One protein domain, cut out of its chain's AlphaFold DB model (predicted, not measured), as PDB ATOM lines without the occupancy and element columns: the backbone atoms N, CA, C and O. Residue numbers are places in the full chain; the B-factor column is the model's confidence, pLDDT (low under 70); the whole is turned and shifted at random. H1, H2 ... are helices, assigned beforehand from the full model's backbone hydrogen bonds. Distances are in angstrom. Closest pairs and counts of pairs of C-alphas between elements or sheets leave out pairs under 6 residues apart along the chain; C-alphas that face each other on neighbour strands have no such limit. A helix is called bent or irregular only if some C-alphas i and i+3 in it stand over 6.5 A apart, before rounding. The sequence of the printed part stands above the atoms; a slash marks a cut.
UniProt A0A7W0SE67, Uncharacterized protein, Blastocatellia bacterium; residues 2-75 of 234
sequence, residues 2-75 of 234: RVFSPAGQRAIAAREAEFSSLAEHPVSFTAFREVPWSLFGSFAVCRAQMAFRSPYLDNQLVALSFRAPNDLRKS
ATOM      1  N   ARG A   2     -10.176  16.537  13.112       74.81
ATOM      2  CA  ARG A   2     -10.835  15.597  14.053       74.81
ATOM      3  C   ARG A   2     -10.370  15.699  15.518       74.81
ATOM      4  O   ARG A   2     -10.968  15.073  16.370       74.81
ATOM      5  N   VAL A   3      -9.322  16.476  15.792       86.06
ATOM      6  CA  VAL A   3      -8.782  16.711  17.145       86.06
ATOM      7  C   VAL A   3      -9.725  17.541  18.015       86.06
ATOM      8  O   VAL A   3      -9.781  17.345  19.224       86.06
ATOM      9  N   PHE A   4     -10.435  18.492  17.406       87.44
ATOM     10  CA  PHE A   4     -11.287  19.419  18.139       87.44
ATOM     11  C   PHE A   4     -12.705  18.880  18.249       87.44
ATOM     12  O   PHE A   4     -13.268  18.407  17.252       87.44
ATOM     13  N   SER A   5     -13.294  19.052  19.429       86.44
ATOM     14  CA  SER A   5     -14.717  18.824  19.654       86.44
ATOM     15  C   SER A   5     -15.560  19.736  18.741       86.44
ATOM     16  O   SER A   5     -15.069  20.764  18.253       86.44
ATOM     17  N   PRO A   6     -16.850  19.434  18.517       87.19
ATOM     18  CA  PRO A   6     -17.736  20.328  17.768       87.19
ATOM     19  C   PRO A   6     -17.795  21.755  18.341       87.19
ATOM     20  O   PRO A   6     -17.926  22.723  17.593       87.19
ATOM     21  N   ALA A   7     -17.664  21.911  19.664       85.81
ATOM     22  CA  ALA A   7     -17.574  23.218  20.310       85.81
ATOM     23  C   ALA A   7     -16.270  23.945  19.940       85.81
ATOM     24  O   ALA A   7     -16.320  25.092  19.494       85.81
ATOM     25  N   GLY A   8     -15.125  23.258  20.019       84.44
ATOM     26  CA  GLY A   8     -13.830  23.815  19.623       84.44
ATOM     27  C   GLY A   8     -13.767  24.213  18.150       84.44
ATOM     28  O   GLY A   8     -13.271  25.288  17.824       84.44
ATOM     29  N   GLN A   9     -14.348  23.411  17.256       86.88
ATOM     30  CA  GLN A   9     -14.416  23.746  15.829       86.88
ATOM     31  C   GLN A   9     -15.197  25.042  15.577       86.88
ATOM     32  O   GLN A   9     -14.753  25.875  14.788       86.88
ATOM     33  N   ARG A  10     -16.323  25.247  16.277       86.00
ATOM     34  CA  ARG A  10     -17.103  26.492  16.181       86.00
ATOM     35  C   ARG A  10     -16.326  27.699  16.704       86.00
ATOM     36  O   ARG A  10     -16.339  28.743  16.060       86.00
ATOM     37  N   ALA A  11     -15.629  27.551  17.831       85.44
ATOM     38  CA  ALA A  11     -14.824  28.625  18.410       85.44
ATOM     39  C   ALA A  11     -13.679  29.062  17.478       85.44
ATOM     40  O   ALA A  11     -13.453  30.257  17.304       85.44
ATOM     41  N   ILE A  12     -12.999  28.103  16.837       84.38
ATOM     42  CA  ILE A  12     -11.936  28.382  15.860       84.38
ATOM     43  C   ILE A  12     -12.507  29.108  14.639       84.38
ATOM     44  O   ILE A  12     -12.003  30.168  14.273       84.38
ATOM     45  N   ALA A  13     -13.584  28.581  14.048       84.75
ATOM     46  CA  ALA A  13     -14.196  29.166  12.855       84.75
ATOM     47  C   ALA A  13     -14.657  30.616  13.087       84.75
ATOM     48  O   ALA A  13     -14.485  31.470  12.220       84.75
ATOM     49  N   ALA A  14     -15.181  30.921  14.279       83.38
ATOM     50  CA  ALA A  14     -15.597  32.275  14.642       83.38
ATOM     51  C   ALA A  14     -14.432  33.284  14.685       83.38
ATOM     52  O   ALA A  14     -14.652  34.476  14.481       83.38
ATOM     53  N   ARG A  15     -13.198  32.828  14.943       80.75
ATOM     54  CA  ARG A  15     -12.001  33.682  15.070       80.75
ATOM     55  C   ARG A  15     -11.115  33.688  13.831       80.75
ATOM     56  O   ARG A  15     -10.361  34.633  13.628       80.75
ATOM     57  N   GLU A  16     -11.226  32.684  12.969       79.56
ATOM     58  CA  GLU A  16     -10.476  32.609  11.710       79.56
ATOM     59  C   GLU A  16     -10.748  33.819  10.798       79.56
ATOM     60  O   GLU A  16      -9.824  34.370  10.193       79.56
ATOM     61  N   ALA A  17     -11.996  34.298  10.769       69.31
ATOM     62  CA  ALA A  17     -12.383  35.501  10.032       69.31
ATOM     63  C   ALA A  17     -11.725  36.782  10.583       69.31
ATOM     64  O   ALA A  17     -11.328  37.655   9.811       69.31
ATOM     65  N   GLU A  18     -11.557  36.876  11.905       71.06
ATOM     66  CA  GLU A  18     -10.906  38.006  12.580       71.06
ATOM     67  C   GLU A  18      -9.405  38.042  12.248       71.06
ATOM     68  O   GLU A  18      -8.885  39.074  11.824       71.06
ATOM     69  N   PHE A  19      -8.721  36.897  12.318       65.38
ATOM     70  CA  PHE A  19      -7.300  36.796  11.969       65.38
ATOM     71  C   PHE A  19      -7.020  37.036  10.482       65.38
ATOM     72  O   PHE A  19      -6.016  37.662  10.145       65.38
ATOM     73  N   SER A  20      -7.911  36.590   9.594       64.12
ATOM     74  CA  SER A  20      -7.764  36.781   8.143       64.12
ATOM     75  C   SER A  20      -7.879  38.251   7.714       64.12
ATOM     76  O   SER A  20      -7.427  38.615   6.630       64.12
ATOM     77  N   SER A  21      -8.465  39.104   8.563       62.41
ATOM     78  CA  SER A  21      -8.639  40.541   8.314       62.41
ATOM     79  C   SER A  21      -7.404  41.390   8.648       62.41
ATOM     80  O   SER A  21      -7.337  42.563   8.276       62.41
ATOM     81  N   LEU A  22      -6.394  40.806   9.303       64.81
ATOM     82  CA  LEU A  22      -5.139  41.481   9.629       64.81
ATOM     83  C   LEU A  22      -4.244  41.545   8.384       64.81
ATOM     84  O   LEU A  22      -3.325  40.746   8.205       64.81
ATOM     85  N   ALA A  23      -4.529  42.501   7.499       61.50
ATOM     86  CA  ALA A  23      -3.722  42.774   6.315       61.50
ATOM     87  C   ALA A  23      -2.347  43.342   6.720       61.50
ATOM     88  O   ALA A  23      -2.153  44.552   6.820       61.50
ATOM     89  N   GLU A  24      -1.382  42.461   6.972       78.50
ATOM     90  CA  GLU A  24      -0.000  42.831   7.277       78.50
ATOM     91  C   GLU A  24       0.874  42.798   6.011       78.50
ATOM     92  O   GLU A  24       0.694  41.971   5.114       78.50
ATOM     93  N   HIS A  25       1.858  43.701   5.921       86.75
ATOM     94  CA  HIS A  25       2.847  43.644   4.846       86.75
ATOM     95  C   HIS A  25       3.608  42.301   4.913       86.75
ATOM     96  O   HIS A  25       4.130  41.971   5.979       86.75
ATOM     97  N   PRO A  26       3.771  41.549   3.803       87.31
ATOM     98  CA  PRO A  26       4.340  40.196   3.850       87.31
ATOM     99  C   PRO A  26       5.729  40.113   4.494       87.31
ATOM    100  O   PRO A  26       6.051  39.135   5.155       87.31
ATOM    101  N   VAL A  27       6.560  41.151   4.330       90.38
ATOM    102  CA  VAL A  27       7.893  41.190   4.962       90.38
ATOM    103  C   VAL A  27       7.790  41.384   6.473       90.38
ATOM    104  O   VAL A  27       8.571  40.778   7.197       90.38
ATOM    105  N   SER A  28       6.831  42.185   6.952       91.00
ATOM    106  CA  SER A  28       6.614  42.371   8.391       91.00
ATOM    107  C   SER A  28       6.163  41.065   9.032       91.00
ATOM    108  O   SER A  28       6.774  40.619  10.002       91.00
ATOM    109  N   PHE A  29       5.183  40.402   8.409       89.12
ATOM    110  CA  PHE A  29       4.707  39.098   8.853       89.12
ATOM    111  C   PHE A  29       5.857  38.086   8.938       89.12
ATOM    112  O   PHE A  29       6.076  37.485   9.990       89.12
ATOM    113  N   THR A  30       6.652  37.941   7.873       89.00
ATOM    114  CA  THR A  30       7.749  36.968   7.868       89.00
ATOM    115  C   THR A  30       8.848  37.314   8.882       89.00
ATOM    116  O   THR A  30       9.270  36.445   9.644       89.00
ATOM    117  N   ALA A  31       9.309  38.569   8.934       90.81
ATOM    118  CA  ALA A  31      10.447  38.963   9.770       90.81
ATOM    119  C   ALA A  31      10.126  38.999  11.273       90.81
ATOM    120  O   ALA A  31      10.992  38.666  12.082       90.81
ATOM    121  N   PHE A  32       8.906  39.397  11.648       88.69
ATOM    122  CA  PHE A  32       8.546  39.653  13.048       88.69
ATOM    123  C   PHE A  32       7.583  38.628  13.650       88.69
ATOM    124  O   PHE A  32       7.467  38.572  14.874       88.69
ATOM    125  N   ARG A  33       6.925  37.796  12.833       87.38
ATOM    126  CA  ARG A  33       6.031  36.734  13.319       87.38
ATOM    127  C   ARG A  33       6.504  35.361  12.887       87.38
ATOM    128  O   ARG A  33       6.923  34.577  13.727       87.38
ATOM    129  N   GLU A  34       6.497  35.083  11.588       86.81
ATOM    130  CA  GLU A  34       6.744  33.738  11.060       86.81
ATOM    131  C   GLU A  34       8.104  33.184  11.498       86.81
ATOM    132  O   GLU A  34       8.172  32.108  12.091       86.81
ATOM    133  N   VAL A  35       9.190  33.923  11.247       88.25
ATOM    134  CA  VAL A  35      10.546  33.462  11.568       88.25
ATOM    135  C   VAL A  35      10.766  33.373  13.082       88.25
ATOM    136  O   VAL A  35      11.187  32.308  13.537       88.25
ATOM    137  N   PRO A  36      10.456  34.404  13.897       86.44
ATOM    138  CA  PRO A  36      10.579  34.290  15.346       86.44
ATOM    139  C   PRO A  36       9.746  33.151  15.931       86.44
ATOM    140  O   PRO A  36      10.276  32.373  16.716       86.44
ATOM    141  N   TRP A  37       8.477  33.004  15.537       85.31
ATOM    142  CA  TRP A  37       7.590  31.983  16.102       85.31
ATOM    143  C   TRP A  37       7.997  30.568  15.689       85.31
ATOM    144  O   TRP A  37       8.010  29.672  16.529       85.31
ATOM    145  N   SER A  38       8.384  30.360  14.427       81.12
ATOM    146  CA  SER A  38       8.791  29.034  13.936       81.12
ATOM    147  C   SER A  38      10.169  28.595  14.434       81.12
ATOM    148  O   SER A  38      10.401  27.400  14.622       81.12
ATOM    149  N   LEU A  39      11.096  29.533  14.661       81.62
ATOM    150  CA  LEU A  39      12.462  29.213  15.078       81.62
ATOM    151  C   LEU A  39      12.687  29.306  16.587       81.62
ATOM    152  O   LEU A  39      13.734  28.845  17.045       81.62
ATOM    153  N   PHE A  40      11.748  29.862  17.363       83.56
ATOM    154  CA  PHE A  40      11.943  30.119  18.793       83.56
ATOM    155  C   PHE A  40      12.402  28.880  19.567       83.56
ATOM    156  O   PHE A  40      13.375  28.966  20.310       83.56
ATOM    157  N   GLY A  41      11.755  27.727  19.364       80.75
ATOM    158  CA  GLY A  41      12.093  26.494  20.086       80.75
ATOM    159  C   GLY A  41      13.540  26.053  19.845       80.75
ATOM    160  O   GLY A  41      14.318  25.904  20.785       80.75
ATOM    161  N   SER A  42      13.932  25.930  18.574       80.62
ATOM    162  CA  SER A  42      15.308  25.591  18.191       80.62
ATOM    163  C   SER A  42      16.310  26.642  18.671       80.62
ATOM    164  O   SER A  42      17.388  26.307  19.155       80.62
ATOM    165  N   PHE A  43      15.955  27.924  18.574       83.06
ATOM    166  CA  PHE A  43      16.789  29.034  19.021       83.06
ATOM    167  C   PHE A  43      17.033  29.009  20.533       83.06
ATOM    168  O   PHE A  43      18.174  29.172  20.964       83.06
ATOM    169  N   ALA A  44      15.988  28.783  21.332       85.69
ATOM    170  CA  ALA A  44      16.077  28.713  22.785       85.69
ATOM    171  C   ALA A  44      17.014  27.583  23.235       85.69
ATOM    172  O   ALA A  44      17.888  27.813  24.068       85.69
ATOM    173  N   VAL A  45      16.898  26.398  22.622       83.62
ATOM    174  CA  VAL A  45      17.773  25.251  22.916       83.62
ATOM    175  C   VAL A  45      19.215  25.524  22.484       83.62
ATOM    176  O   VAL A  45      20.136  25.373  23.284       83.62
ATOM    177  N   CYS A  46      19.437  25.976  21.245       85.56
ATOM    178  CA  CYS A  46      20.787  26.224  20.730       85.56
ATOM    179  C   CYS A  46      21.543  27.281  21.545       85.56
ATOM    180  O   CYS A  46      22.753  27.161  21.735       85.56
ATOM    181  N   ARG A  47      20.847  28.300  22.066       86.50
ATOM    182  CA  ARG A  47      21.463  29.370  22.866       86.50
ATOM    183  C   ARG A  47      22.025  28.922  24.208       86.50
ATOM    184  O   ARG A  47      22.829  29.660  24.769       86.50
ATOM    185  N   ALA A  48      21.654  27.741  24.697       88.19
ATOM    186  CA  ALA A  48      22.262  27.175  25.896       88.19
ATOM    187  C   ALA A  48      23.740  26.792  25.681       88.19
ATOM    188  O   ALA A  48      24.498  26.748  26.645       88.19
ATOM    189  N   GLN A  49      24.154  26.518  24.437       90.56
ATOM    190  CA  GLN A  49      25.502  26.019  24.125       90.56
ATOM    191  C   GLN A  49      26.231  26.821  23.041       90.56
ATOM    192  O   GLN A  49      27.451  26.726  22.925       90.56
ATOM    193  N   MET A  50      25.516  27.602  22.226       90.94
ATOM    194  CA  MET A  50      26.082  28.275  21.059       90.94
ATOM    195  C   MET A  50      25.579  29.712  20.913       90.94
ATOM    196  O   MET A  50      24.426  30.038  21.197       90.94
ATOM    197  N   ALA A  51      26.434  30.573  20.362       88.38
ATOM    198  CA  ALA A  51      26.016  31.885  19.890       88.38
ATOM    199  C   ALA A  51      25.277  31.743  18.551       88.38
ATOM    200  O   ALA A  51      25.876  31.432  17.520       88.38
ATOM    201  N   PHE A  52      23.969  31.985  18.557       84.06
ATOM    202  CA  PHE A  52      23.155  31.923  17.346       84.06
ATOM    203  C   PHE A  52      23.365  33.160  16.458       84.06
ATOM    204  O   PHE A  52      23.414  34.290  16.947       84.06
ATOM    205  N   ARG A  53      23.451  32.957  15.138       86.00
ATOM    206  CA  ARG A  53      23.540  34.027  14.133       86.00
ATOM    207  C   ARG A  53      22.513  33.797  13.028       86.00
ATOM    208  O   ARG A  53      22.429  32.703  12.481       86.00
ATOM    209  N   SER A  54      21.791  34.851  12.659       86.06
ATOM    210  CA  SER A  54      20.823  34.863  11.556       86.06
ATOM    211  C   SER A  54      21.206  35.931  10.524       86.06
ATOM    212  O   SER A  54      20.614  37.010  10.525       86.06
ATOM    213  N   PRO A  55      22.182  35.664   9.633       89.88
ATOM    214  CA  PRO A  55      22.652  36.655   8.659       89.88
ATOM    215  C   PRO A  55      21.533  37.179   7.747       89.88
ATOM    216  O   PRO A  55      21.581  38.311   7.282       89.88
ATOM    217  N   TYR A  56      20.498  36.366   7.513       87.88
ATOM    218  CA  TYR A  56      19.342  36.738   6.696       87.88
ATOM    219  C   TYR A  56      18.363  37.708   7.380       87.88
ATOM    220  O   TYR A  56      17.508  38.272   6.706       87.88
ATOM    221  N   LEU A  57      18.495  37.911   8.693       90.44
ATOM    222  CA  LEU A  57      17.735  38.902   9.462       90.44
ATOM    223  C   LEU A  57      18.581  40.141   9.790       90.44
ATOM    224  O   LEU A  57      18.287  40.855  10.744       90.44
ATOM    225  N   ASP A  58      19.645  40.396   9.026       93.75
ATOM    226  CA  ASP A  58      20.368  41.658   9.129       93.75
ATOM    227  C   ASP A  58      19.440  42.844   8.811       93.75
ATOM    228  O   ASP A  58      18.667  42.807   7.847       93.75
ATOM    229  N   ASN A  59      19.530  43.915   9.604       94.12
ATOM    230  CA  ASN A  59      18.644  45.076   9.494       94.12
ATOM    231  C   ASN A  59      18.667  45.704   8.093       94.12
ATOM    232  O   ASN A  59      17.628  46.152   7.602       94.12
ATOM    233  N   GLN A  60      19.823  45.726   7.422       95.56
ATOM    234  CA  GLN A  60      19.936  46.283   6.076       95.56
ATOM    235  C   GLN A  60      19.279  45.369   5.041       95.56
ATOM    236  O   GLN A  60      18.627  45.857   4.115       95.56
ATOM    237  N   LEU A  61      19.388  44.050   5.210       93.06
ATOM    238  CA  LEU A  61      18.746  43.081   4.323       93.06
ATOM    239  C   LEU A  61      17.219  43.062   4.498       93.06
ATOM    240  O   LEU A  61      16.480  42.973   3.512       93.06
ATOM    241  N   VAL A  62      16.734  43.216   5.732       93.75
ATOM    242  CA  VAL A  62      15.303  43.375   6.022       93.75
ATOM    243  C   VAL A  62      14.791  44.679   5.407       93.75
ATOM    244  O   VAL A  62      13.816  44.658   4.657       93.75
ATOM    245  N   ALA A  63      15.486  45.802   5.619       94.94
ATOM    246  CA  ALA A  63      15.125  47.087   5.019       94.94
ATOM    247  C   ALA A  63      15.127  47.043   3.479       94.94
ATOM    248  O   ALA A  63      14.227  47.591   2.839       94.94
ATOM    249  N   LEU A  64      16.099  46.355   2.870       93.75
ATOM    250  CA  LEU A  64      16.130  46.121   1.426       93.75
ATOM    251  C   LEU A  64      14.904  45.325   0.969       93.75
ATOM    252  O   LEU A  64      14.315  45.647  -0.061       93.75
ATOM    253  N   SER A  65      14.483  44.328   1.747       91.94
ATOM    254  CA  SER A  65      13.309  43.506   1.442       91.94
ATOM    255  C   SER A  65      12.002  44.310   1.472       91.94
ATOM    256  O   SER A  65      11.114  44.033   0.670       91.94
ATOM    257  N   PHE A  66      11.887  45.338   2.320       92.75
ATOM    258  CA  PHE A  66      10.751  46.277   2.291       92.75
ATOM    259  C   PHE A  66      10.723  47.157   1.037       92.75
ATOM    260  O   PHE A  66       9.651  47.510   0.556       92.75
ATOM    261  N   ARG A  67      11.895  47.511   0.503       93.50
ATOM    262  CA  ARG A  67      12.031  48.372  -0.683       93.50
ATOM    263  C   ARG A  67      11.980  47.588  -1.994       93.50
ATOM    264  O   ARG A  67      11.738  48.167  -3.050       93.50
ATOM    265  N   ALA A  68      12.245  46.285  -1.946       92.00
ATOM    266  CA  ALA A  68      12.310  45.442  -3.126       92.00
ATOM    267  C   ALA A  68      10.915  45.258  -3.761       92.00
ATOM    268  O   ALA A  68       9.983  44.808  -3.080       92.00
ATOM    269  N   PRO A  69      10.775  45.506  -5.079       90.69
ATOM    270  CA  PRO A  69       9.566  45.186  -5.825       90.69
ATOM    271  C   PRO A  69       9.111  43.744  -5.589       90.69
ATOM    272  O   PRO A  69       9.930  42.819  -5.548       90.69
ATOM    273  N   ASN A  70       7.796  43.540  -5.486       86.31
ATOM    274  CA  ASN A  70       7.197  42.239  -5.168       86.31
ATOM    275  C   ASN A  70       7.686  41.121  -6.098       86.31
ATOM    276  O   ASN A  70       7.919  40.003  -5.649       86.31
ATOM    277  N   ASP A  71       7.893  41.416  -7.381       87.50
ATOM    278  CA  ASP A  71       8.322  40.412  -8.358       87.50
ATOM    279  C   ASP A  71       9.779  39.978  -8.191       87.50
ATOM    280  O   ASP A  71      10.103  38.816  -8.436       87.50
ATOM    281  N   LEU A  72      10.649  40.864  -7.692       87.25
ATOM    282  CA  LEU A  72      12.026  40.499  -7.358       87.25
ATOM    283  C   LEU A  72      12.091  39.628  -6.100       87.25
ATOM    284  O   LEU A  72      12.967  38.771  -6.004       87.25
ATOM    285  N   ARG A  73      11.136  39.779  -5.172       84.69
ATOM    286  CA  ARG A  73      11.058  38.969  -3.944       84.69
ATOM    287  C   ARG A  73      10.631  37.522  -4.193       84.69
ATOM    288  O   ARG A  73      11.011  36.634  -3.440       84.69
ATOM    289  N   LYS A  74       9.894  37.255  -5.276       85.88
ATOM    290  CA  LYS A  74       9.401  35.908  -5.628       85.88
ATOM    291  C   LYS A  74      10.491  34.971  -6.164       85.88
ATOM    292  O   LYS A  74      10.216  33.803  -6.433       85.88
ATOM    293  N   SER A  75      11.714  35.458  -6.392       84.94
ATOM    294  CA  SER A  75      12.765  34.663  -7.025       84.94
ATOM    295  C   SER A  75      14.151  34.920  -6.453       84.94
ATOM    296  O   SER A  75      14.629  36.048  -6.409       84.94
TER     297      SER A  75
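Overview. This is residues 2 to 75 of the 234 residues of an uncharacterized protein of Blastocatellia bacterium (UniProt A0A7W0SE67). A long kinked helix, H2, forms one side of a flat, open hairpin; a long link folds back so that the short helix H3 comes beside the early part of H2, running the other way, and the small H4 follows H3. On the far side of H2, H1 sticks out as a separate arm, with residues 5 to 11 and 13 to 24 standing free. The printed part has 74 residues, with four named helices in the order H1, H2, H3, H4, no named strand, and the class all helix. It is only just extended, close to loose, with a radius of gyration of the C-alphas of 17.4 A, and its C-alphas span 46 by 39 by 18 A.

Along the chain. H2, residues 26 to 46, is the longest helix, 27.4 A from C-alpha 26 at (4.340, 40.196, 3.850) to C-alpha 46 at (20.787, 26.224, 20.730). It is irregular, with C-alphas 38 and 41 lying 7.4 A apart, and it has a kink of 58 degrees near residue 40. H1, residues 6 to 20, begins at C-alpha 6 (-17.736, 20.328, 17.768) and is 21.5 A long; it is neither bent nor irregular, but only just: C-alphas 14 and 17 are 6.5 A apart. H3, residues 59 to 67, is 12.6 A long. H4, residues 70 to 73, is 5.2 A long and ends at C-alpha 73 (11.058, 38.969, -3.944).

Arrangement. H2 touches H3 with residues 27 to 31 alone, and the closest C-alphas of the two are those of Val 27 and Phe 66, 6.4 A apart. They run opposite ways at a shallow tilt of 29 degrees and form a helical hairpin. H3 and H4 are close but not clearly touching, their closest C-alphas being those of Ser 65 and Arg 73, 7.4 A apart. H2 and H4 are apart. H1 is apart from H2, H3 and H4. In H3 every O i to N i+4 pair is within hydrogen-bond range, against 9 of 11 in H1 and 12 of 17 in H2, while H4 is too short for such a pair.

Size, cuts and confidence. The two C-alphas farthest apart are those of Pro 6 and Gln 60, at 47.2 A. The printed part has no cut. The links from H1 to H2 and from H3 to H4 are tight, with 5 and 2 residues, and the link from H2 to H3, residues 47 to 58, is long. The mean pLDDT of the printed part is 85.1, and the model's confidence is low, under 70, at residue 17 and residues 19 to 23.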